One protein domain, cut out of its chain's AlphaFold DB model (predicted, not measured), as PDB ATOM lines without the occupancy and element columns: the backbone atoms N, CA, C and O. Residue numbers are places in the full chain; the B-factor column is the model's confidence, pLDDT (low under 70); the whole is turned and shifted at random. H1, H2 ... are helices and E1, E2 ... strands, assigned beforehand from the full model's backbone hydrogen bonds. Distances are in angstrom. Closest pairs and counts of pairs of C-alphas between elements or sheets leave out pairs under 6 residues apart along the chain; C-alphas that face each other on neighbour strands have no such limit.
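AT A GLANCE: This is residues 272 to 454 of the 514 residues of the protein "Hypothetical protein" of Rotaria sp. Silwood2 (UniProt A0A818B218). One long helix, H7, runs through the middle of the domain, and six other helices, H1, H2, H4, H5, H6 and H10, pack on it, with H4 and H5 crosswise to it. The short helices H5 and H6 make a small head at the first end of H7, while toward its last end lie a helical hairpin of H8 and H9 and a small sheet of two strands, E1 and E2; H3 packs on H2, away from H7. The printed part has 183 residues, with ten named helices and two named strands in the order H1 H2 E1 H3 H4 H5 H6 H7 H8 H9 H10 E2. The class is mostly helix, and the sheet is parallel. The whole is compact, with a radius of gyration of the C-alphas of 17.5 A and spans of 51 by 37 by 31 A.

HOW THE PARTS SIT: The sheet consists of E1, residues 301 to 304, and E2, residues 448 to 451, which are parallel with 36 degrees between their directions. N 302 and O 448 are 2.8 A apart and N 450 and O 302 2.8 A, both within hydrogen-bond range. The hub is H7, residues 377 to 402; the C-alphas of its Arg 402 and Ile 450 of E2 are 5.8 A apart. H10, residues 440 to 444, touches H7, closest at the C-alphas of Thr 391 and Met 443, 5.4 A. H2, residues 287 to 300, touches H7 at a steep tilt of 56 degrees, the same way, closest at the C-alphas of Thr 297 and Leu 394, 5.7 A. H4, residues 332 to 349, touches H7 about perpendicular at 73 degrees, closest at the C-alphas of Leu 341 and Phe 393, 6.6 A. H1, residues 274 to 278, only just touches H7, with 3 pairs of C-alphas within 8 A, the closest being Ile 278 and Ile 385, 7.7 A. H5, residues 360 to 366, touches H7 with its Leu 364, whose C-alpha is 5.9 A from that of Thr 384, the closest pair. H6, residues 368 to 373, touches H7 at a steep tilt of 66 degrees, opposite ways, closest at the C-alphas of Ile 370 and Ala 380, 5.8 A. H3, residues 308 to 327, touches H2 at a shallow tilt of 13 degrees, opposite ways, closest at the C-alphas of Asn 291 and Ile 326, 5.8 A. H8, residues 405 to 413, and H9, residues 417 to 437, form a helical hairpin, closest at the C-alphas of Leu 412 and Gln 420, 5.4 A. H3 and H7 are apart. Each O i to N i+4 pair is within hydrogen-bond range in H1, H2, H4, H5, H6, H7 and H8, against 14 of 16 in H3, 15 of 17 in H9 and 0 of 1 in H10, where 2 of 2 O i to N i+3 pairs are within range.

IN THESE COORDINATES: H1 begins at C-alpha 274, (78.426, -5.368, 22.135). H7 is 37.3 A long from C-alpha 377 at (89.415, -16.627, 27.592) to C-alpha 402, with a kink of 25 degrees near residue 391. H9 measures 31.0 A, H3 28.5 A, H4 25.4 A and H2 20.2 A. E1 and E2 each measure 9.8 A, and E2 ends at C-alpha 451, (89.488, 24.134, 30.230). E1, the helices H3 to H10 and E2 form a strand-helix-strand unit, two parallel neighbour strands with helices between them along the chain.

THE WHOLE: The two C-alphas farthest apart are those of Ala 372 and Tyr 418, at 55.2 A. The printed part has no cut. The links from H1 to H2 and from H4 to H5 are short but not tight, the others are tight, and no link is long. The mean pLDDT of the printed part is 85.8; residues 305 to 310, 329, 352 to 354 and 452 to 454 are under 70.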
ATOM      1  N   SER A 272      77.288 -10.741  17.318       91.12
ATOM      2  CA  SER A 272      78.429  -9.801  17.323       91.12
ATOM      3  C   SER A 272      78.217  -8.547  18.170       91.12
ATOM      4  O   SER A 272      79.154  -7.774  18.368       91.12
ATOM      5  N   SER A 273      76.989  -8.283  18.613       91.06
ATOM      6  CA  SER A 273      76.613  -6.993  19.178       91.06
ATOM      7  C   SER A 273      77.149  -6.797  20.595       91.06
ATOM      8  O   SER A 273      76.731  -7.492  21.521       91.06
ATOM      9  N   TYR A 274      78.005  -5.787  20.793       92.25
ATOM     10  CA  TYR A 274      78.426  -5.368  22.135       92.25
ATOM     11  C   TYR A 274      77.230  -4.980  23.000       92.25
ATOM     12  O   TYR A 274      77.155  -5.375  24.158       92.25
ATOM     13  N   TYR A 275      76.284  -4.220  22.438       90.19
ATOM     14  CA  TYR A 275      75.109  -3.765  23.175       90.19
ATOM     15  C   TYR A 275      74.277  -4.938  23.698       90.19
ATOM     16  O   TYR A 275      73.877  -4.930  24.859       90.19
ATOM     17  N   ASP A 276      74.035  -5.953  22.867       90.19
ATOM     18  CA  ASP A 276      73.235  -7.106  23.288       90.19
ATOM     19  C   ASP A 276      73.981  -7.964  24.314       90.19
ATOM     20  O   ASP A 276      73.345  -8.530  25.201       90.19
ATOM     21  N   LEU A 277      75.316  -8.011  24.232       91.00
ATOM     22  CA  LEU A 277      76.164  -8.692  25.205       91.00
ATOM     23  C   LEU A 277      76.083  -8.020  26.584       91.00
ATOM     24  O   LEU A 277      75.766  -8.680  27.570       91.00
ATOM     25  N   ILE A 278      76.296  -6.703  26.661       91.75
ATOM     26  CA  ILE A 278      76.381  -5.975  27.941       91.75
ATOM     27  C   ILE A 278      75.041  -5.779  28.664       91.75
ATOM     28  O   ILE A 278      75.006  -5.382  29.827       91.75
ATOM     29  N   VAL A 279      73.912  -6.007  27.984       88.75
ATOM     30  CA  VAL A 279      72.583  -5.968  28.619       88.75
ATOM     31  C   VAL A 279      72.356  -7.205  29.493       88.75
ATOM     32  O   VAL A 279      71.498  -7.184  30.377       88.75
ATOM     33  N   GLN A 280      73.131  -8.267  29.297       87.69
ATOM     34  CA  GLN A 280      72.994  -9.496  30.064       87.69
ATOM     35  C   GLN A 280      73.696  -9.402  31.411       87.69
ATOM     36  O   GLN A 280      74.814  -8.908  31.497       87.69
ATOM     37  N   GLU A 281      73.052  -9.946  32.443       84.00
ATOM     38  CA  GLU A 281      73.493  -9.892  33.841       84.00
ATOM     39  C   GLU A 281      74.999 -10.143  34.070       84.00
ATOM     40  O   GLU A 281      75.610  -9.313  34.741       84.00
ATOM     41  N   PRO A 282      75.654 -11.183  33.499       83.81
ATOM     42  CA  PRO A 282      77.077 -11.427  33.761       83.81
ATOM     43  C   PRO A 282      78.023 -10.378  33.157       83.81
ATOM     44  O   PRO A 282      79.176 -10.301  33.567       83.81
ATOM     45  N   PHE A 283      77.562  -9.587  32.184       88.75
ATOM     46  CA  PHE A 283      78.370  -8.603  31.456       88.75
ATOM     47  C   PHE A 283      77.952  -7.158  31.741       88.75
ATOM     48  O   PHE A 283      78.511  -6.225  31.159       88.75
ATOM     49  N   GLN A 284      76.964  -6.962  32.615       89.62
ATOM     50  CA  GLN A 284      76.565  -5.637  33.060       89.62
ATOM     51  C   GLN A 284      77.688  -4.975  33.862       89.62
ATOM     52  O   GLN A 284      78.489  -5.624  34.536       89.62
ATOM     53  N   LEU A 285      77.719  -3.645  33.801       90.69
ATOM     54  CA  LEU A 285      78.663  -2.823  34.546       90.69
ATOM     55  C   LEU A 285      78.515  -3.055  36.058       90.69
ATOM     56  O   LEU A 285      77.575  -2.549  36.675       90.69
ATOM     57  N   SER A 286      79.452  -3.807  36.639       90.50
ATOM     58  CA  SER A 286      79.519  -4.042  38.080       90.50
ATOM     59  C   SER A 286      79.927  -2.776  38.836       90.50
ATOM     60  O   SER A 286      80.506  -1.844  38.269       90.50
ATOM     61  N   GLU A 287      79.649  -2.742  40.139       89.81
ATOM     62  CA  GLU A 287      80.000  -1.592  40.978       89.81
ATOM     63  C   GLU A 287      81.523  -1.392  41.077       89.81
ATOM     64  O   GLU A 287      81.998  -0.254  41.048       89.81
ATOM     65  N   ASP A 288      82.291  -2.483  41.110       90.56
ATOM     66  CA  ASP A 288      83.757  -2.441  41.130       90.56
ATOM     67  C   ASP A 288      84.320  -1.905  39.813       90.56
ATOM     68  O   ASP A 288      85.184  -1.025  39.817       90.56
ATOM     69  N   LEU A 289      83.778  -2.367  38.679       91.88
ATOM     70  CA  LEU A 289      84.187  -1.863  37.373       91.88
ATOM     71  C   LEU A 289      83.806  -0.387  37.215       91.88
ATOM     72  O   LEU A 289      84.601   0.394  36.704       91.88
ATOM     73  N   PHE A 290      82.634   0.038  37.691       94.00
ATOM     74  CA  PHE A 290      82.266   1.455  37.692       94.00
ATOM     75  C   PHE A 290      83.295   2.304  38.457       94.00
ATOM     76  O   PHE A 290      83.750   3.327  37.946       94.00
ATOM     77  N   ASN A 291      83.702   1.863  39.653       93.38
ATOM     78  CA  ASN A 291      84.709   2.552  40.466       93.38
ATOM     79  C   ASN A 291      86.056   2.644  39.741       93.38
ATOM     80  O   ASN A 291      86.697   3.699  39.719       93.38
ATOM     81  N   GLU A 292      86.476   1.551  39.107       93.19
ATOM     82  CA  GLU A 292      87.689   1.521  38.298       93.19
ATOM     83  C   GLU A 292      87.608   2.489  37.108       93.19
ATOM     84  O   GLU A 292      88.547   3.252  36.872       93.19
ATOM     85  N   LEU A 293      86.477   2.520  36.398       95.12
ATOM     86  CA  LEU A 293      86.255   3.428  35.273       95.12
ATOM     87  C   LEU A 293      86.297   4.898  35.699       95.12
ATOM     88  O   LEU A 293      86.888   5.703  34.978       95.12
ATOM     89  N   VAL A 294      85.741   5.258  36.863       94.06
ATOM     90  CA  VAL A 294      85.853   6.618  37.429       94.06
ATOM     91  C   VAL A 294      87.322   6.994  37.610       94.06
ATOM     92  O   VAL A 294      87.764   8.014  37.077       94.06
ATOM     93  N   ASN A 295      88.099   6.151  38.292       92.06
ATOM     94  CA  ASN A 295      89.512   6.414  38.576       92.06
ATOM     95  C   ASN A 295      90.354   6.512  37.296       92.06
ATOM     96  O   ASN A 295      91.093   7.482  37.102       92.06
ATOM     97  N   ARG A 296      90.207   5.537  36.388       91.50
ATOM     98  CA  ARG A 296      90.888   5.535  35.085       91.50
ATOM     99  C   ARG A 296      90.540   6.789  34.291       91.50
ATOM    100  O   ARG A 296      91.432   7.447  33.761       91.50
ATOM    101  N   THR A 297      89.270   7.177  34.261       92.75
ATOM    102  CA  THR A 297      88.821   8.346  33.502       92.75
ATOM    103  C   THR A 297      89.355   9.648  34.083       92.75
ATOM    104  O   THR A 297      89.915  10.448  33.337       92.75
ATOM    105  N   LEU A 298      89.289   9.841  35.404       90.62
ATOM    106  CA  LEU A 298      89.860  11.016  36.075       90.62
ATOM    107  C   LEU A 298      91.364  11.173  35.806       90.62
ATOM    108  O   LEU A 298      91.843  12.302  35.674       90.62
ATOM    109  N   SER A 299      92.096  10.061  35.674       89.62
ATOM    110  CA  SER A 299      93.521  10.076  35.315       89.62
ATOM    111  C   SER A 299      93.784  10.537  33.872       89.62
ATOM    112  O   SER A 299      94.827  11.132  33.594       89.62
ATOM    113  N   LYS A 300      92.827  10.328  32.956       90.88
ATOM    114  CA  LYS A 300      92.912  10.776  31.555       90.88
ATOM    115  C   LYS A 300      92.550  12.250  31.372       90.88
ATOM    116  O   LYS A 300      92.969  12.854  30.384       90.88
ATOM    117  N   LEU A 301      91.803  12.846  32.303       88.75
ATOM    118  CA  LEU A 301      91.436  14.261  32.249       88.75
ATOM    119  C   LEU A 301      92.608  15.148  32.678       88.75
ATOM    120  O   LEU A 301      93.064  15.098  33.824       88.75
ATOM    121  N   ARG A 302      93.070  15.998  31.760       86.31
ATOM    122  CA  ARG A 302      94.108  17.002  32.001       86.31
ATOM    123  C   ARG A 302      93.463  18.374  32.078       86.31
ATOM    124  O   ARG A 302      92.795  18.806  31.146       86.31
ATOM    125  N   TYR A 303      93.670  19.061  33.189       82.81
ATOM    126  CA  TYR A 303      93.157  20.411  33.366       82.81
ATOM    127  C   TYR A 303      94.191  21.415  32.884       82.81
ATOM    128  O   TYR A 303      95.355  21.334  33.270       82.81
ATOM    129  N   GLU A 304      93.768  22.361  32.052       71.69
ATOM    130  CA  GLU A 304      94.617  23.489  31.686       71.69
ATOM    131  C   GLU A 304      94.639  24.496  32.832       71.69
ATOM    132  O   GLU A 304      93.596  24.984  33.275       71.69
ATOM    133  N   VAL A 305      95.834  24.803  33.333       65.69
ATOM    134  CA  VAL A 305      96.004  25.651  34.509       65.69
ATOM    135  C   VAL A 305      97.069  26.698  34.239       65.69
ATOM    136  O   VAL A 305      98.224  26.370  33.993       65.69
ATOM    137  N   ALA A 306      96.704  27.976  34.337       60.34
ATOM    138  CA  ALA A 306      97.652  29.073  34.143       60.34
ATOM    139  C   ALA A 306      98.609  29.283  35.338       60.34
ATOM    140  O   ALA A 306      99.536  30.083  35.236       60.34
ATOM    141  N   ASN A 307      98.374  28.639  36.492       61.41
ATOM    142  CA  ASN A 307      99.077  28.947  37.741       61.41
ATOM    143  C   ASN A 307      99.175  27.736  38.695       61.41
ATOM    144  O   ASN A 307      98.162  27.100  38.987       61.41
ATOM    145  N   ASN A 308     100.359  27.468  39.261       60.31
ATOM    146  CA  ASN A 308     100.632  26.281  40.097       60.31
ATOM    147  C   ASN A 308      99.770  26.198  41.376       60.31
ATOM    148  O   ASN A 308      99.501  25.111  41.879       60.31
ATOM    149  N   GLN A 309      99.266  27.324  41.898       60.44
ATOM    150  CA  GLN A 309      98.384  27.342  43.083       60.44
ATOM    151  C   GLN A 309      97.031  26.637  42.870       60.44
ATOM    152  O   GLN A 309      96.335  26.309  43.831       60.44
ATOM    153  N   LEU A 310      96.635  26.405  41.621       68.06
ATOM    154  CA  LEU A 310      95.361  25.780  41.278       68.06
ATOM    155  C   LEU A 310      95.455  24.241  41.216       68.06
ATOM    156  O   LEU A 310      94.419  23.580  41.187       68.06
ATOM    157  N   GLU A 311      96.658  23.659  41.286       74.19
ATOM    158  CA  GLU A 311      96.866  22.203  41.301       74.19
ATOM    159  C   GLU A 311      96.279  21.551  42.565       74.19
ATOM    160  O   GLU A 311      95.540  20.568  42.486       74.19
ATOM    161  N   SER A 312      96.490  22.162  43.739       79.38
ATOM    162  CA  SER A 312      95.870  21.700  44.991       79.38
ATOM    163  C   SER A 312      94.340  21.729  44.923       79.38
ATOM    164  O   SER A 312      93.688  20.856  45.494       79.38
ATOM    165  N   ARG A 313      93.757  22.716  44.231       78.69
ATOM    166  CA  ARG A 313      92.301  22.824  44.054       78.69
ATOM    167  C   ARG A 313      91.757  21.762  43.106       78.69
ATOM    168  O   ARG A 313      90.675  21.236  43.338       78.69
ATOM    169  N   ILE A 314      92.513  21.418  42.067       81.31
ATOM    170  CA  ILE A 314      92.170  20.327  41.148       81.31
ATOM    171  C   ILE A 314      92.148  18.989  41.882       81.31
ATOM    172  O   ILE A 314      91.200  18.226  41.724       81.31
ATOM    173  N   ASN A 315      93.149  18.723  42.721       83.00
ATOM    174  CA  ASN A 315      93.189  17.489  43.503       83.00
ATOM    175  C   ASN A 315      92.036  17.416  44.513       83.00
ATOM    176  O   ASN A 315      91.389  16.380  44.617       83.00
ATOM    177  N   GLN A 316      91.703  18.523  45.186       83.81
ATOM    178  CA  GLN A 316      90.512  18.589  46.046       83.81
ATOM    179  C   GLN A 316      89.224  18.292  45.272       83.81
ATOM    180  O   GLN A 316      88.407  17.497  45.722       83.81
ATOM    181  N   ARG A 317      89.061  18.876  44.082       82.12
ATOM    182  CA  ARG A 317      87.895  18.646  43.221       82.12
ATOM    183  C   ARG A 317      87.788  17.189  42.768       82.12
ATOM    184  O   ARG A 317      86.711  16.609  42.842       82.12
ATOM    185  N   ARG A 318      88.902  16.577  42.355       86.94
ATOM    186  CA  ARG A 318      88.960  15.143  42.026       86.94
ATOM    187  C   ARG A 318      88.545  14.277  43.211       86.94
ATOM    188  O   ARG A 318      87.774  13.344  43.014       86.94
ATOM    189  N   ASN A 319      89.007  14.605  44.417       86.88
ATOM    190  CA  ASN A 319      88.616  13.882  45.626       86.88
ATOM    191  C   ASN A 319      87.110  14.001  45.873       86.88
ATOM    192  O   ASN A 319      86.468  12.982  46.054       86.88
ATOM    193  N   ILE A 320      86.528  15.199  45.754       84.62
ATOM    194  CA  ILE A 320      85.076  15.390  45.907       84.62
ATOM    195  C   ILE A 320      84.293  14.555  44.886       84.62
ATOM    196  O   ILE A 320      83.357  13.852  45.256       84.62
ATOM    197  N   ILE A 321      84.688  14.580  43.607       87.31
ATOM    198  CA  ILE A 321      84.046  13.759  42.567       87.31
ATOM    199  C   ILE A 321      84.147  12.270  42.923       87.31
ATOM    200  O   ILE A 321      83.171  11.532  42.803       87.31
ATOM    201  N   THR A 322      85.319  11.834  43.381       88.31
ATOM    202  CA  THR A 322      85.565  10.449  43.792       88.31
ATOM    203  C   THR A 322      84.699  10.074  44.993       88.31
ATOM    204  O   THR A 322      84.069   9.023  44.979       88.31
ATOM    205  N   ASP A 323      84.584  10.944  45.992       84.94
ATOM    206  CA  ASP A 323      83.784  10.712  47.194       84.94
ATOM    207  C   ASP A 323      82.290  10.614  46.852       84.94
ATOM    208  O   ASP A 323      81.619   9.670  47.271       84.94
ATOM    209  N   CYS A 324      81.783  11.513  46.000       83.69
ATOM    210  CA  CYS A 324      80.394  11.489  45.539       83.69
ATOM    211  C   CYS A 324      80.048  10.257  44.691       83.69
ATOM    212  O   CYS A 324      78.888   9.842  44.662       83.69
ATOM    213  N   LEU A 325      81.009   9.702  43.949       86.94
ATOM    214  CA  LEU A 325      80.751   8.602  43.020       86.94
ATOM    215  C   LEU A 325      81.104   7.227  43.580       86.94
ATOM    216  O   LEU A 325      80.419   6.274  43.227       86.94
ATOM    217  N   ILE A 326      82.148   7.112  44.402       85.19
ATOM    218  CA  ILE A 326      82.714   5.837  44.871       85.19
ATOM    219  C   ILE A 326      82.353   5.549  46.330       85.19
ATOM    220  O   ILE A 326      82.012   4.412  46.642       85.19
ATOM    221  N   GLN A 327      82.436   6.530  47.238       78.19
ATOM    222  CA  GLN A 327      82.211   6.255  48.666       78.19
ATOM    223  C   GLN A 327      80.728   6.031  48.986       78.19
ATOM    224  O   GLN A 327      80.394   5.180  49.811       78.19
ATOM    225  N   ASP A 328      79.836   6.746  48.299       74.75
ATOM    226  CA  ASP A 328      78.397   6.508  48.363       74.75
ATOM    227  C   ASP A 328      77.918   5.721  47.134       74.75
ATOM    228  O   ASP A 328      77.498   6.278  46.117       74.75
ATOM    229  N   ASN A 329      77.939   4.388  47.245       64.94
ATOM    230  CA  ASN A 329      77.446   3.474  46.204       64.94
ATOM    231  C   ASN A 329      75.948   3.660  45.874       64.94
ATOM    232  O   ASN A 329      75.451   3.036  44.937       64.94
ATOM    233  N   ARG A 330      75.207   4.480  46.635       70.25
ATOM    234  CA  ARG A 330      73.793   4.798  46.390       70.25
ATOM    235  C   ARG A 330      73.567   6.246  45.972       70.25
ATOM    236  O   ARG A 330      72.408   6.653  45.888       70.25
ATOM    237  N   SER A 331      74.623   7.010  45.689       80.12
ATOM    238  CA  SER A 331      74.459   8.409  45.311       80.12
ATOM    239  C   SER A 331      73.571   8.538  44.070       80.12
ATOM    240  O   SER A 331      73.704   7.785  43.096       80.12
ATOM    241  N   GLU A 332      72.641   9.500  44.082       84.94
ATOM    242  CA  GLU A 332      71.742   9.706  42.936       84.94
ATOM    243  C   GLU A 332      72.544  10.009  41.661       84.94
ATOM    244  O   GLU A 332      72.154   9.600  40.567       84.94
ATOM    245  N   LEU A 333      73.693  10.681  41.801       86.25
ATOM    246  CA  LEU A 333      74.592  10.986  40.693       86.25
ATOM    247  C   LEU A 333      75.178   9.722  40.054       86.25
ATOM    248  O   LEU A 333      75.241   9.645  38.828       86.25
ATOM    249  N   ARG A 334      75.576   8.721  40.849       90.19
ATOM    250  CA  ARG A 334      76.092   7.442  40.338       90.19
ATOM    251  C   ARG A 334      75.043   6.732  39.487       90.19
ATOM    252  O   ARG A 334      75.328   6.351  38.349       90.19
ATOM    253  N   VAL A 335      73.819   6.615  40.008       88.88
ATOM    254  CA  VAL A 335      72.683   6.010  39.289       88.88
ATOM    255  C   VAL A 335      72.413   6.768  37.990       88.88
ATOM    256  O   VAL A 335      72.327   6.167  36.921       88.88
ATOM    257  N   LEU A 336      72.380   8.098  38.063       88.81
ATOM    258  CA  LEU A 336      72.142   8.964  36.916       88.81
ATOM    259  C   LEU A 336      73.221   8.817  35.836       88.81
ATOM    260  O   LEU A 336      72.890   8.721  34.655       88.81
ATOM    261  N   ILE A 337      74.502   8.765  36.209       92.19
ATOM    262  CA  ILE A 337      75.605   8.553  35.263       92.19
ATOM    263  C   ILE A 337      75.481   7.186  34.596       92.19
ATOM    264  O   ILE A 337      75.611   7.103  33.375       92.19
ATOM    265  N   ARG A 338      75.180   6.129  35.359       91.31
ATOM    266  CA  ARG A 338      74.988   4.779  34.812       91.31
ATOM    267  C   ARG A 338      73.842   4.748  33.799       91.31
ATOM    268  O   ARG A 338      74.023   4.265  32.682       91.31
ATOM    269  N   ASP A 339      72.699   5.335  34.136       91.06
ATOM    270  CA  ASP A 339      71.538   5.385  33.245       91.06
ATOM    271  C   ASP A 339      71.843   6.173  31.963       91.06
ATOM    272  O   ASP A 339      71.509   5.752  30.849       91.06
ATOM    273  N   LYS A 340      72.528   7.314  32.094       91.38
ATOM    274  CA  LYS A 340      72.921   8.141  30.946       91.38
ATOM    275  C   LYS A 340      73.984   7.460  30.091       91.38
ATOM    276  O   LYS A 340      73.929   7.615  28.873       91.38
ATOM    277  N   LEU A 341      74.882   6.674  30.680       93.75
ATOM    278  CA  LEU A 341      75.855   5.859  29.956       93.75
ATOM    279  C   LEU A 341      75.150   4.825  29.076       93.75
ATOM    280  O   LEU A 341      75.407   4.782  27.876       93.75
ATOM    281  N   PHE A 342      74.211   4.052  29.624       91.88
ATOM    282  CA  PHE A 342      73.458   3.070  28.837       91.88
ATOM    283  C   PHE A 342      72.634   3.723  27.720       91.88
ATOM    284  O   PHE A 342      72.603   3.219  26.594       91.88
ATOM    285  N   LEU A 343      72.003   4.873  27.986       90.00
ATOM    286  CA  LEU A 343      71.294   5.642  26.957       90.00
ATOM    287  C   LEU A 343      72.240   6.143  25.859       90.00
ATOM    288  O   LEU A 343      71.884   6.099  24.679       90.00
ATOM    289  N   LEU A 344      73.431   6.610  26.237       90.12
ATOM    290  CA  LEU A 344      74.453   7.087  25.312       90.12
ATOM    291  C   LEU A 344      74.970   5.951  24.429       90.12
ATOM    292  O   LEU A 344      74.982   6.109  23.210       90.12
ATOM    293  N   ILE A 345      75.315   4.806  25.029       91.19
ATOM    294  CA  ILE A 345      75.722   3.596  24.306       91.19
ATOM    295  C   ILE A 345      74.620   3.218  23.322       91.19
ATOM    296  O   ILE A 345      74.868   3.167  22.126       91.19
ATOM    297  N   LYS A 346      73.373   3.053  23.781       88.62
ATOM    298  CA  LYS A 346      72.248   2.678  22.911       88.62
ATOM    299  C   LYS A 346      72.067   3.634  21.732       88.62
ATOM    300  O   LYS A 346      71.717   3.195  20.640       88.62
ATOM    301  N   LYS A 347      72.253   4.938  21.953       86.06
ATOM    302  CA  LYS A 347      72.083   5.967  20.922       86.06
ATOM    303  C   LYS A 347      73.230   5.962  19.912       86.06
ATOM    304  O   LYS A 347      72.955   6.008  18.721       86.06
ATOM    305  N   ILE A 348      74.479   5.948  20.380       83.25
ATOM    306  CA  ILE A 348      75.666   6.052  19.520       83.25
ATOM    307  C   ILE A 348      75.970   4.717  18.844       83.25
ATOM    308  O   ILE A 348      76.249   4.701  17.659       83.25
ATOM    309  N   TYR A 349      75.861   3.599  19.556       81.00
ATOM    310  CA  TYR A 349      76.122   2.269  19.006       81.00
ATOM    311  C   TYR A 349      75.159   1.897  17.867       81.00
ATOM    312  O   TYR A 349      75.524   1.208  16.925       81.00
ATOM    313  N   ARG A 350      73.905   2.365  17.940       76.75
ATOM    314  CA  ARG A 350      72.919   2.176  16.860       76.75
ATOM    315  C   ARG A 350      73.133   3.117  15.675       76.75
ATOM    316  O   ARG A 350      72.500   2.924  14.640       76.75
ATOM    317  N   ASP A 351      73.967   4.136  15.840       73.25
ATOM    318  CA  ASP A 351      74.355   5.042  14.772       73.25
ATOM    319  C   ASP A 351      75.392   4.312  13.908       73.25
ATOM    320  O   ASP A 351      76.511   4.059  14.350       73.25
ATOM    321  N   GLN A 352      75.006   3.903  12.695       61.62
ATOM    322  CA  GLN A 352      75.779   2.980  11.839       61.62
ATOM    323  C   GLN A 352      77.160   3.514  11.401       61.62
ATOM    324  O   GLN A 352      77.932   2.793  10.764       61.62
ATOM    325  N   ASP A 353      77.481   4.759  11.744       66.25
ATOM    326  CA  ASP A 353      78.746   5.412  11.431       66.25
ATOM    327  C   ASP A 353      79.895   5.007  12.378       66.25
ATOM    328  O   ASP A 353      81.065   5.145  12.011       66.25
ATOM    329  N   ASP A 354      79.607   4.480  13.578       68.69
ATOM    330  CA  ASP A 354      80.649   4.049  14.523       68.69
ATOM    331  C   ASP A 354      81.108   2.606  14.257       68.69
ATOM    332  O   ASP A 354      80.532   1.635  14.741       68.69
ATOM    333  N   LYS A 355      82.186   2.457  13.479       75.62
ATOM    334  CA  LYS A 355      82.754   1.143  13.119       75.62
ATOM    335  C   LYS A 355      83.707   0.552  14.164       75.62
ATOM    336  O   LYS A 355      84.187  -0.559  13.954       75.62
ATOM    337  N   ARG A 356      84.014   1.274  15.250       79.06
ATOM    338  CA  ARG A 356      85.042   0.856  16.225       79.06
ATOM    339  C   ARG A 356      84.657  -0.398  16.994       79.06
ATOM    340  O   ARG A 356      85.521  -1.216  17.253       79.06
ATOM    341  N   PHE A 357      83.372  -0.544  17.310       85.81
ATOM    342  CA  PHE A 357      82.829  -1.660  18.087       85.81
ATOM    343  C   PHE A 357      81.837  -2.461  17.250       85.81
ATOM    344  O   PHE A 357      80.663  -2.581  17.586       85.81
ATOM    345  N   SER A 358      82.292  -2.951  16.100       85.44
ATOM    346  CA  SER A 358      81.410  -3.651  15.158       85.44
ATOM    347  C   SER A 358      81.176  -5.121  15.521       85.44
ATOM    348  O   SER A 358      80.093  -5.648  15.262       85.44
ATOM    349  N   ASP A 359      82.178  -5.784  16.104       90.06
ATOM    350  CA  ASP A 359      82.105  -7.194  16.478       90.06
ATOM    351  C   ASP A 359      83.072  -7.495  17.630       90.06
ATOM    352  O   ASP A 359      84.282  -7.604  17.420       90.06
ATOM    353  N   TRP A 360      82.529  -7.690  18.834       92.31
ATOM    354  CA  TRP A 360      83.337  -7.964  20.029       92.31
ATOM    355  C   TRP A 360      84.211  -9.212  19.882       92.31
ATOM    356  O   TRP A 360      85.286  -9.299  20.474       92.31
ATOM    357  N   ARG A 361      83.781 -10.172  19.056       91.19
ATOM    358  CA  ARG A 361      84.503 -11.424  18.805       91.19
ATOM    359  C   ARG A 361      85.792 -11.149  18.051       91.19
ATOM    360  O   ARG A 361      86.830 -11.721  18.367       91.19
ATOM    361  N   LYS A 362      85.735 -10.246  17.068       88.88
ATOM    362  CA  LYS A 362      86.909  -9.832  16.296       88.88
ATOM    363  C   LYS A 362      87.865  -9.028  17.156       88.88
ATOM    364  O   LYS A 362      89.066  -9.273  17.094       88.88
ATOM    365  N   ASP A 363      87.347  -8.125  17.979       90.06
ATOM    366  CA  ASP A 363      88.176  -7.306  18.863       90.06
ATOM    367  C   ASP A 363      88.923  -8.181  19.886       90.06
ATOM    368  O   ASP A 363      90.131  -8.021  20.059       90.06
ATOM    369  N   LEU A 364      88.264  -9.200  20.453       91.62
ATOM    370  CA  LEU A 364      88.888 -10.192  21.342       91.62
ATOM    371  C   LEU A 364      90.019 -10.976  20.646       91.62
ATOM    372  O   LEU A 364      91.067 -11.225  21.247       91.62
ATOM    373  N   LEU A 365      89.829 -11.358  19.378       86.81
ATOM    374  CA  LEU A 365      90.814 -12.131  18.606       86.81
ATOM    375  C   LEU A 365      91.959 -11.293  18.024       86.81
ATOM    376  O   LEU A 365      93.001 -11.857  17.701       86.81
ATOM    377  N   THR A 366      91.781  -9.982  17.845       85.25
ATOM    378  CA  THR A 366      92.733  -9.137  17.096       85.25
ATOM    379  C   THR A 366      93.422  -8.067  17.937       85.25
ATOM    380  O   THR A 366      94.470  -7.562  17.529       85.25
ATOM    381  N   ASN A 367      92.902  -7.733  19.121       85.88
ATOM    382  CA  ASN A 367      93.533  -6.753  19.994       85.88
ATOM    383  C   ASN A 367      94.827  -7.308  20.613       85.88
ATOM    384  O   ASN A 367      94.802  -8.126  21.534       85.88
ATOM    385  N   GLY A 368      95.970  -6.809  20.135       83.31
ATOM    386  CA  GLY A 368      97.292  -7.265  20.561       83.31
ATOM    387  C   GLY A 368      97.574  -7.108  22.058       83.31
ATOM    388  O   GLY A 368      98.281  -7.942  22.615       83.31
ATOM    389  N   LEU A 369      97.003  -6.098  22.727       86.25
ATOM    390  CA  LEU A 369      97.169  -5.934  24.174       86.25
ATOM    391  C   LEU A 369      96.452  -7.062  24.920       86.25
ATOM    392  O   LEU A 369      97.071  -7.736  25.734       86.25
ATOM    393  N   ILE A 370      95.184  -7.308  24.582       88.88
ATOM    394  CA  ILE A 370      94.367  -8.370  25.189       88.88
ATOM    395  C   ILE A 370      95.019  -9.738  24.971       88.88
ATOM    396  O   ILE A 370      95.129 -10.536  25.898       88.88
ATOM    397  N   ILE A 371      95.510  -9.992  23.757       84.88
ATOM    398  CA  ILE A 371      96.210 -11.232  23.413       84.88
ATOM    399  C   ILE A 371      97.500 -11.390  24.226       84.88
ATOM    400  O   ILE A 371      97.797 -12.497  24.660       84.88
ATOM    401  N   ALA A 372      98.251 -10.311  24.449       83.56
ATOM    402  CA  ALA A 372      99.519 -10.361  25.172       83.56
ATOM    403  C   ALA A 372      99.352 -10.475  26.696       83.56
ATOM    404  O   ALA A 372     100.205 -11.068  27.358       83.56
ATOM    405  N   THR A 373      98.288  -9.906  27.271       88.56
ATOM    406  CA  THR A 373      98.152  -9.782  28.733       88.56
ATOM    407  C   THR A 373      97.204 -10.785  29.375       88.56
ATOM    408  O   THR A 373      97.363 -11.063  30.558       88.56
ATOM    409  N   CYS A 374      96.204 -11.298  28.653       90.50
ATOM    410  CA  CYS A 374      95.176 -12.149  29.251       90.50
ATOM    411  C   CYS A 374      95.593 -13.623  29.250       90.50
ATOM    412  O   CYS A 374      95.913 -14.198  28.207       90.50
ATOM    413  N   CYS A 375      95.529 -14.256  30.419       88.94
ATOM    414  CA  CYS A 375      95.941 -15.640  30.615       88.94
ATOM    415  C   CYS A 375      94.814 -16.641  30.326       88.94
ATOM    416  O   CYS A 375      95.092 -17.823  30.122       88.94
ATOM    417  N   SER A 376      93.558 -16.187  30.272       88.88
ATOM    418  CA  SER A 376      92.377 -17.013  29.996       88.88
ATOM    419  C   SER A 376      91.419 -16.357  28.994       88.88
ATOM    420  O   SER A 376      91.503 -15.160  28.708       88.88
ATOM    421  N   PHE A 377      90.487 -17.147  28.449       87.94
ATOM    422  CA  PHE A 377      89.415 -16.627  27.592       87.94
ATOM    423  C   PHE A 377      88.502 -15.651  28.347       87.94
ATOM    424  O   PHE A 377      88.191 -14.578  27.835       87.94
ATOM    425  N   SER A 378      88.106 -15.994  29.576       88.00
ATOM    426  CA  SER A 378      87.230 -15.164  30.411       88.00
ATOM    427  C   SER A 378      87.853 -13.804  30.726       88.00
ATOM    428  O   SER A 378      87.184 -12.781  30.602       88.00
ATOM    429  N   GLU A 379      89.149 -13.772  31.057       89.12
ATOM    430  CA  GLU A 379      89.894 -12.518  31.231       89.12
ATOM    431  C   GLU A 379      89.923 -11.693  29.942       89.12
ATOM    432  O   GLU A 379      89.704 -10.484  29.986       89.12
ATOM    433  N   ALA A 380      90.161 -12.334  28.792       91.69
ATOM    434  CA  ALA A 380      90.195 -11.655  27.499       91.69
ATOM    435  C   ALA A 380      88.831 -11.058  27.122       91.69
ATOM    436  O   ALA A 380      88.754  -9.917  26.659       91.69
ATOM    437  N   LEU A 381      87.747 -11.800  27.358       92.25
ATOM    438  CA  LEU A 381      86.382 -11.329  27.150       92.25
ATOM    439  C   LEU A 381      86.065 -10.144  28.064       92.25
ATOM    440  O   LEU A 381      85.579  -9.116  27.589       92.25
ATOM    441  N   GLN A 382      86.403 -10.247  29.351       91.44
ATOM    442  CA  GLN A 382      86.192  -9.160  30.299       91.44
ATOM    443  C   GLN A 382      86.997  -7.919  29.908       91.44
ATOM    444  O   GLN A 382      86.436  -6.832  29.855       91.44
ATOM    445  N   ALA A 383      88.276  -8.059  29.548       93.06
ATOM    446  CA  ALA A 383      89.103  -6.947  29.082       93.06
ATOM    447  C   ALA A 383      88.513  -6.268  27.831       93.06
ATOM    448  O   ALA A 383      88.493  -5.039  27.740       93.06
ATOM    449  N   THR A 384      87.964  -7.059  26.904       94.31
ATOM    450  CA  THR A 384      87.291  -6.568  25.691       94.31
ATOM    451  C   THR A 384      86.051  -5.730  26.035       94.31
ATOM    452  O   THR A 384      85.849  -4.649  25.479       94.31
ATOM    453  N   ILE A 385      85.233  -6.192  26.985       94.25
ATOM    454  CA  ILE A 385      84.038  -5.479  27.466       94.25
ATOM    455  C   ILE A 385      84.423  -4.222  28.259       94.25
ATOM    456  O   ILE A 385      83.805  -3.168  28.100       94.25
ATOM    457  N   VAL A 386      85.468  -4.297  29.085       93.81
ATOM    458  CA  VAL A 386      85.988  -3.154  29.849       93.81
ATOM    459  C   VAL A 386      86.444  -2.043  28.908       93.81
ATOM    460  O   VAL A 386      86.070  -0.894  29.119       93.81
ATOM    461  N   GLN A 387      87.171  -2.365  27.835       92.75
ATOM    462  CA  GLN A 387      87.602  -1.376  26.841       92.75
ATOM    463  C   GLN A 387      86.417  -0.694  26.136       92.75
ATOM    464  O   GLN A 387      86.447   0.518  25.888       92.75
ATOM    465  N   PHE A 388      85.358  -1.456  25.845       93.50
ATOM    466  CA  PHE A 388      84.106  -0.917  25.319       93.50
ATOM    467  C   PHE A 388      83.490   0.090  26.296       93.50
ATOM    468  O   PHE A 388      83.270   1.250  25.935       93.50
ATOM    469  N   TYR A 389      83.279  -0.310  27.554       94.88
ATOM    470  CA  TYR A 389      82.734   0.580  28.577       94.88
ATOM    471  C   TYR A 389      83.605   1.812  28.808       94.88
ATOM    472  O   TYR A 389      83.075   2.919  28.852       94.88
ATOM    473  N   GLU A 390      84.923   1.648  28.899       93.75
ATOM    474  CA  GLU A 390      85.879   2.727  29.141       93.75
ATOM    475  C   GLU A 390      85.777   3.831  28.085       93.75
ATOM    476  O   GLU A 390      85.815   5.014  28.419       93.75
ATOM    477  N   THR A 391      85.549   3.463  26.824       93.00
ATOM    478  CA  THR A 391      85.427   4.419  25.717       93.00
ATOM    479  C   THR A 391      84.173   5.292  25.837       93.00
ATOM    480  O   THR A 391      84.243   6.520  25.725       93.00
ATOM    481  N   TYR A 392      83.012   4.685  26.099       93.69
ATOM    482  CA  TYR A 392      81.762   5.436  26.286       93.69
ATOM    483  C   TYR A 392      81.719   6.172  27.626       93.69
ATOM    484  O   TYR A 392      81.148   7.263  27.709       93.69
ATOM    485  N   PHE A 393      82.338   5.602  28.659       95.38
ATOM    486  CA  PHE A 393      82.453   6.229  29.967       95.38
ATOM    487  C   PHE A 393      83.317   7.486  29.880       95.38
ATOM    488  O   PHE A 393      82.869   8.544  30.310       95.38
ATOM    489  N   LEU A 394      84.485   7.416  29.231       95.00
ATOM    490  CA  LEU A 394      85.334   8.579  28.965       95.00
ATOM    491  C   LEU A 394      84.570   9.668  28.206       95.00
ATOM    492  O   LEU A 394      84.630  10.831  28.599       95.00
ATOM    493  N   LEU A 395      83.811   9.302  27.164       94.19
ATOM    494  CA  LEU A 395      82.989  10.250  26.408       94.19
ATOM    495  C   LEU A 395      81.991  10.990  27.313       94.19
ATOM    496  O   LEU A 395      81.938  12.222  27.301       94.19
ATOM    497  N   LEU A 396      81.191  10.242  28.079       95.12
ATOM    498  CA  LEU A 396      80.180  10.822  28.962       95.12
ATOM    499  C   LEU A 396      80.829  11.678  30.047       95.12
ATOM    500  O   LEU A 396      80.421  12.814  30.270       95.12
ATOM    501  N   PHE A 397      81.841  11.145  30.717       93.81
ATOM    502  CA  PHE A 397      82.461  11.784  31.866       93.81
ATOM    503  C   PHE A 397      83.217  13.056  31.467       93.81
ATOM    504  O   PHE A 397      83.075  14.084  32.122       93.81
ATOM    505  N   ALA A 398      83.945  13.036  30.345       92.06
ATOM    506  CA  ALA A 398      84.568  14.235  29.793       92.06
ATOM    507  C   ALA A 398      83.526  15.293  29.408       92.06
ATOM    508  O   ALA A 398      83.748  16.482  29.628       92.06
ATOM    509  N   HIS A 399      82.377  14.884  28.860       92.06
ATOM    510  CA  HIS A 399      81.276  15.803  28.566       92.06
ATOM    511  C   HIS A 399      80.696  16.433  29.835       92.06
ATOM    512  O   HIS A 399      80.484  17.648  29.867       92.06
ATOM    513  N   LEU A 400      80.458  15.625  30.872       91.75
ATOM    514  CA  LEU A 400      79.981  16.098  32.170       91.75
ATOM    515  C   LEU A 400      80.958  17.106  32.778       91.75
ATOM    516  O   LEU A 400      80.552  18.170  33.245       91.75
ATOM    517  N   GLU A 401      82.248  16.800  32.694       88.62
ATOM    518  CA  GLU A 401      83.298  17.638  33.246       88.62
ATOM    519  C   GLU A 401      83.466  18.958  32.479       88.62
ATOM    520  O   GLU A 401      83.442  20.027  33.087       88.62
ATOM    521  N   ARG A 402      83.557  18.915  31.140       87.25
ATOM    522  CA  ARG A 402      83.680  20.116  30.282       87.25
ATOM    523  C   ARG A 402      82.542  21.112  30.490       87.25
ATOM    524  O   ARG A 402      82.723  22.307  30.276       87.25
ATOM    525  N   ASN A 403      81.369  20.619  30.871       87.44
ATOM    526  CA  ASN A 403      80.168  21.421  31.067       87.44
ATOM    527  C   ASN A 403      79.828  21.641  32.555       87.44
ATOM    528  O   ASN A 403      78.701  22.027  32.858       87.44
ATOM    529  N   SER A 404      80.768  21.425  33.483       86.88
ATOM    530  CA  SER A 404      80.602  21.711  34.922       86.88
ATOM    531  C   SER A 404      79.399  21.010  35.580       86.88
ATOM    532  O   SER A 404      78.789  21.535  36.515       86.88
ATOM    533  N   PHE A 405      79.021  19.816  35.110       89.94
ATOM    534  CA  PHE A 405      77.889  19.075  35.682       89.94
ATOM    535  C   PHE A 405      78.172  18.544  37.093       89.94
ATOM    536  O   PHE A 405      77.250  18.494  37.903       89.94
ATOM    537  N   PHE A 406      79.425  18.200  37.406       88.25
ATOM    538  CA  PHE A 406      79.823  17.772  38.752       88.25
ATOM    539  C   PHE A 406      79.722  18.913  39.771       88.25
ATOM    540  O   PHE A 406      79.048  18.770  40.787       88.25
ATOM    541  N   ASP A 407      80.304  20.070  39.455       84.56
ATOM    542  CA  ASP A 407      80.298  21.239  40.347       84.56
ATOM    543  C   ASP A 407      78.873  21.759  40.573       84.56
ATOM    544  O   ASP A 407      78.492  22.103  41.690       84.56
ATOM    545  N   SER A 408      78.056  21.769  39.517       87.44
ATOM    546  CA  SER A 408      76.652  22.168  39.629       87.44
ATOM    547  C   SER A 408      75.789  21.163  40.385       87.44
ATOM    548  O   SER A 408      74.849  21.571  41.060       87.44
ATOM    549  N   TYR A 409      76.105  19.866  40.317       87.94
ATOM    550  CA  TYR A 409      75.429  18.867  41.140       87.94
ATOM    551  C   TYR A 409      75.769  19.053  42.620       87.94
ATOM    552  O   TYR A 409      74.872  19.015  43.454       87.94
ATOM    553  N   GLN A 410      77.037  19.317  42.949       85.38
ATOM    554  CA  GLN A 410      77.430  19.622  44.324       85.38
ATOM    555  C   GLN A 410      76.704  20.871  44.839       85.38
ATOM    556  O   GLN A 410      76.095  20.827  45.902       85.38
ATOM    557  N   PHE A 411      76.691  21.951  44.052       85.50
ATOM    558  CA  PHE A 411      75.975  23.175  44.413       85.50
ATOM    559  C   PHE A 411      74.480  22.923  44.655       85.50
ATOM    560  O   PHE A 411      73.913  23.452  45.608       85.50
ATOM    561  N   LEU A 412      73.853  22.078  43.830       86.19
ATOM    562  CA  LEU A 412      72.456  21.672  43.979       86.19
ATOM    563  C   LEU A 412      72.182  20.945  45.302       86.19
ATOM    564  O   LEU A 412      71.110  21.131  45.866       86.19
ATOM    565  N   GLN A 413      73.121  20.138  45.803       84.00
ATOM    566  CA  GLN A 413      72.973  19.442  47.090       84.00
ATOM    567  C   GLN A 413      73.097  20.379  48.301       84.00
ATOM    568  O   GLN A 413      72.660  20.026  49.391       84.00
ATOM    569  N   GLU A 414      73.684  21.563  48.120       84.81
ATOM    570  CA  GLU A 414      73.874  22.560  49.179       84.81
ATOM    571  C   GLU A 414      72.678  23.524  49.328       84.81
ATOM    572  O   GLU A 414      72.702  24.366  50.225       84.81
ATOM    573  N   GLN A 415      71.664  23.445  48.453       86.12
ATOM    574  CA  GLN A 415      70.513  24.361  48.459       86.12
ATOM    575  C   GLN A 415      69.302  23.806  49.225       86.12
ATOM    576  O   GLN A 415      69.160  22.598  49.414       86.12
ATOM    577  N   ASP A 416      68.384  24.704  49.589       87.50
ATOM    578  CA  ASP A 416      67.089  24.353  50.177       87.50
ATOM    579  C   ASP A 416      66.184  23.610  49.171       87.50
ATOM    580  O   ASP A 416      66.299  23.776  47.954       87.50
ATOM    581  N   GLU A 417      65.220  22.828  49.671       85.44
ATOM    582  CA  GLU A 417      64.388  21.891  48.887       85.44
ATOM    583  C   GLU A 417      63.714  22.530  47.651       85.44
ATOM    584  O   GLU A 417      63.693  21.947  46.564       85.44
ATOM    585  N   TYR A 418      63.210  23.764  47.784       82.88
ATOM    586  CA  TYR A 418      62.585  24.498  46.676       82.88
ATOM    587  C   TYR A 418      63.581  24.848  45.558       82.88
ATOM    588  O   TYR A 418      63.294  24.680  44.368       82.88
ATOM    589  N   GLU A 419      64.759  25.347  45.932       80.38
ATOM    590  CA  GLU A 419      65.809  25.732  44.988       80.38
ATOM    591  C   GLU A 419      66.450  24.499  44.353       80.38
ATOM    592  O   GLU A 419      66.721  24.488  43.148       80.38
ATOM    593  N   GLN A 420      66.602  23.426  45.129       84.31
ATOM    594  CA  GLN A 420      67.081  22.135  44.659       84.31
ATOM    595  C   GLN A 420      66.201  21.592  43.525       84.31
ATOM    596  O   GLN A 420      66.725  21.174  42.490       84.31
ATOM    597  N   GLU A 421      64.870  21.643  43.654       84.88
ATOM    598  CA  GLU A 421      63.962  21.174  42.599       84.88
ATOM    599  C   GLU A 421      64.094  22.008  41.311       84.88
ATOM    600  O   GLU A 421      64.114  21.467  40.196       84.88
ATOM    601  N   LEU A 422      64.223  23.333  41.444       81.00
ATOM    602  CA  LEU A 422      64.423  24.232  40.307       81.00
ATOM    603  C   LEU A 422      65.750  23.945  39.590       81.00
ATOM    604  O   LEU A 422      65.769  23.788  38.363       81.00
ATOM    605  N   LEU A 423      66.842  23.846  40.347       83.56
ATOM    606  CA  LEU A 423      68.173  23.563  39.820       83.56
ATOM    607  C   LEU A 423      68.241  22.167  39.196       83.56
ATOM    608  O   LEU A 423      68.858  22.019  38.143       83.56
ATOM    609  N   LYS A 424      67.539  21.168  39.754       86.62
ATOM    610  CA  LYS A 424      67.470  19.806  39.193       86.62
ATOM    611  C   LYS A 424      66.858  19.821  37.797       86.62
ATOM    612  O   LYS A 424      67.410  19.237  36.868       86.62
ATOM    613  N   ARG A 425      65.776  20.587  37.602       84.44
ATOM    614  CA  ARG A 425      65.153  20.766  36.276       84.44
ATOM    615  C   ARG A 425      66.092  21.446  35.279       84.44
ATOM    616  O   ARG A 425      66.122  21.049  34.111       84.44
ATOM    617  N   ILE A 426      66.848  22.458  35.713       84.75
ATOM    618  CA  ILE A 426      67.856  23.127  34.871       84.75
ATOM    619  C   ILE A 426      68.957  22.134  34.487       84.75
ATOM    620  O   ILE A 426      69.305  22.030  33.308       84.75
ATOM    621  N   TRP A 427      69.456  21.380  35.464       89.00
ATOM    622  CA  TRP A 427      70.492  20.367  35.303       89.00
ATOM    623  C   TRP A 427      70.078  19.297  34.290       89.00
ATOM    624  O   TRP A 427      70.772  19.104  33.289       89.00
ATOM    625  N   ASP A 428      68.895  18.702  34.449       86.69
ATOM    626  CA  ASP A 428      68.379  17.675  33.539       86.69
ATOM    627  C   ASP A 428      68.148  18.199  32.116       86.69
ATOM    628  O   ASP A 428      68.446  17.511  31.127       86.69
ATOM    629  N   THR A 429      67.640  19.429  31.995       85.88
ATOM    630  CA  THR A 429      67.401  20.076  30.698       85.88
ATOM    631  C   THR A 429      68.719  20.329  29.970       85.88
ATOM    632  O   THR A 429      68.846  19.985  28.791       85.88
ATOM    633  N   CYS A 430      69.717  20.872  30.675       88.75
ATOM    634  CA  CYS A 430      71.050  21.135  30.135       88.75
ATOM    635  C   CYS A 430      71.775  19.845  29.763       88.75
ATOM    636  O   CYS A 430      72.405  19.773  28.706       88.75
ATOM    637  N   LEU A 431      71.680  18.805  30.593       89.25
ATOM    638  CA  LEU A 431      72.305  17.523  30.290       89.25
ATOM    639  C   LEU A 431      71.693  16.920  29.026       89.25
ATOM    640  O   LEU A 431      72.399  16.561  28.087       89.25
ATOM    641  N   THR A 432      70.364  16.863  28.961       86.00
ATOM    642  CA  THR A 432      69.656  16.260  27.827       86.00
ATOM    643  C   THR A 432      69.900  17.021  26.523       86.00
ATOM    644  O   THR A 432      70.022  16.399  25.465       86.00
ATOM    645  N   SER A 433      69.975  18.355  26.565       86.56
ATOM    646  CA  SER A 433      70.252  19.173  25.379       86.56
ATOM    647  C   SER A 433      71.709  19.055  24.930       86.56
ATOM    648  O   SER A 433      71.959  18.830  23.745       86.56
ATOM    649  N   SER A 434      72.664  19.128  25.859       88.38
ATOM    650  CA  SER A 434      74.099  19.080  25.557       88.38
ATOM    651  C   SER A 434      74.553  17.704  25.055       88.38
ATOM    652  O   SER A 434      75.329  17.638  24.102       88.38
ATOM    653  N   LEU A 435      73.990  16.604  25.573       88.94
ATOM    654  CA  LEU A 435      74.259  15.239  25.087       88.94
ATOM    655  C   LEU A 435      73.823  15.004  23.628       88.94
ATOM    656  O   LEU A 435      74.223  14.015  23.006       88.94
ATOM    657  N   LYS A 436      72.988  15.876  23.042       84.81
ATOM    658  CA  LYS A 436      72.650  15.779  21.612       84.81
ATOM    659  C   LYS A 436      73.840  16.106  20.714       84.81
ATOM    660  O   LYS A 436      73.942  15.491  19.659       84.81
ATOM    661  N   ASN A 437      74.726  16.992  21.166       83.50
ATOM    662  CA  ASN A 437      75.859  17.521  20.407       83.50
ATOM    663  C   ASN A 437      77.201  17.105  21.031       83.50
ATOM    664  O   ASN A 437      78.160  17.872  21.013       83.50
ATOM    665  N   ILE A 438      77.245  15.917  21.638       88.12
ATOM    666  CA  ILE A 438      78.441  15.416  22.311       88.12
ATOM    667  C   ILE A 438      79.591  15.212  21.313       88.12
ATOM    668  O   ILE A 438      79.403  14.654  20.229       88.12
ATOM    669  N   ASP A 439      80.784  15.669  21.686       86.50
ATOM    670  CA  ASP A 439      81.992  15.565  20.867       86.50
ATOM    671  C   ASP A 439      82.548  14.135  20.890       86.50
ATOM    672  O   ASP A 439      83.246  13.734  21.821       86.50
ATOM    673  N   ARG A 440      82.238  13.355  19.849       87.94
ATOM    674  CA  ARG A 440      82.650  11.945  19.736       87.94
ATOM    675  C   ARG A 440      84.158  11.760  19.534       87.94
ATOM    676  O   ARG A 440      84.641  10.645  19.724       87.94
ATOM    677  N   ASN A 441      84.906  12.812  19.187       86.62
ATOM    678  CA  ASN A 441      86.354  12.709  18.972       86.62
ATOM    679  C   ASN A 441      87.102  12.338  20.257       86.62
ATOM    680  O   ASN A 441      88.132  11.672  20.195       86.62
ATOM    681  N   VAL A 442      86.537  12.695  21.418       87.56
ATOM    682  CA  VAL A 442      87.077  12.397  22.753       87.56
ATOM    683  C   VAL A 442      87.349  10.907  22.966       87.56
ATOM    684  O   VAL A 442      88.278  10.539  23.674       87.56
ATOM    685  N   MET A 443      86.567  10.038  22.333       85.69
ATOM    686  CA  MET A 443      86.708   8.588  22.461       85.69
ATOM    687  C   MET A 443      88.028   8.035  21.906       85.69
ATOM    688  O   MET A 443      88.387   6.915  22.243       85.69
ATOM    689  N   ASN A 444      88.734   8.789  21.058       82.75
ATOM    690  CA  ASN A 444      90.020   8.378  20.484       82.75
ATOM    691  C   ASN A 444      91.218   9.041  21.189       82.75
ATOM    692  O   ASN A 444      92.343   8.947  20.706       82.75
ATOM    693  N   CYS A 445      90.983   9.773  22.280       85.12
ATOM    694  CA  CYS A 445      92.020  10.524  22.971       85.12
ATOM    695  C   CYS A 445      92.580   9.735  24.159       85.12
ATOM    696  O   CYS A 445      91.828   9.304  25.033       85.12
ATOM    697  N   ASP A 446      93.908   9.648  24.255       83.62
ATOM    698  CA  ASP A 446      94.581   9.136  25.459       83.62
ATOM    699  C   ASP A 446      94.400  10.084  26.650       83.62
ATOM    700  O   ASP A 446      94.265   9.664  27.802       83.62
ATOM    701  N   HIS A 447      94.362  11.386  26.355       87.19
ATOM    702  CA  HIS A 447      94.144  12.446  27.325       87.19
ATOM    703  C   HIS A 447      93.146  13.466  26.804       87.19
ATOM    704  O   HIS A 447      93.167  13.826  25.628       87.19
ATOM    705  N   VAL A 448      92.299  13.964  27.700       88.50
ATOM    706  CA  VAL A 448      91.287  14.966  27.368       88.50
ATOM    707  C   VAL A 448      91.618  16.256  28.087       88.50
ATOM    708  O   VAL A 448      91.635  16.297  29.316       88.50
ATOM    709  N   GLU A 449      91.853  17.310  27.317       86.31
ATOM    710  CA  GLU A 449      92.032  18.651  27.858       86.31
ATOM    711  C   GLU A 449      90.677  19.226  28.286       86.31
ATOM    712  O   GLU A 449      89.689  19.219  27.534       86.31
ATOM    713  N   ILE A 450      90.639  19.677  29.537       83.00
ATOM    714  CA  ILE A 450      89.490  20.295  30.184       83.00
ATOM    715  C   ILE A 450      89.875  21.738  30.534       83.00
ATOM    716  O   ILE A 450      90.693  21.947  31.440       83.00
ATOM    717  N   PRO A 451      89.288  22.743  29.857       74.88
ATOM    718  CA  PRO A 451      89.488  24.134  30.230       74.88
ATOM    719  C   PRO A 451      88.779  24.376  31.559       74.88
ATOM    720  O   PRO A 451      87.556  24.261  31.655       74.88
ATOM    721  N   LEU A 452      89.548  24.668  32.605       67.50
ATOM    722  CA  LEU A 452      88.997  24.710  33.948       67.50
ATOM    723  C   LEU A 452      88.647  26.143  34.360       67.50
ATOM    724  O   LEU A 452      89.499  27.029  34.417       67.50
ATOM    725  N   VAL A 453      87.369  26.361  34.673       64.69
ATOM    726  CA  VAL A 453      86.845  27.639  35.161       64.69
ATOM    727  C   VAL A 453      86.200  27.399  36.522       64.69
ATOM    728  O   VAL A 453      85.132  26.803  36.623       64.69
ATOM    729  N   PHE A 454      86.876  27.837  37.583       64.44
ATOM    730  CA  PHE A 454      86.388  27.682  38.954       64.44
ATOM    731  C   PHE A 454      85.186  28.593  39.247       64.44
ATOM    732  O   PHE A 454      85.038  29.657  38.646       64.44
TER     733      PHE A 454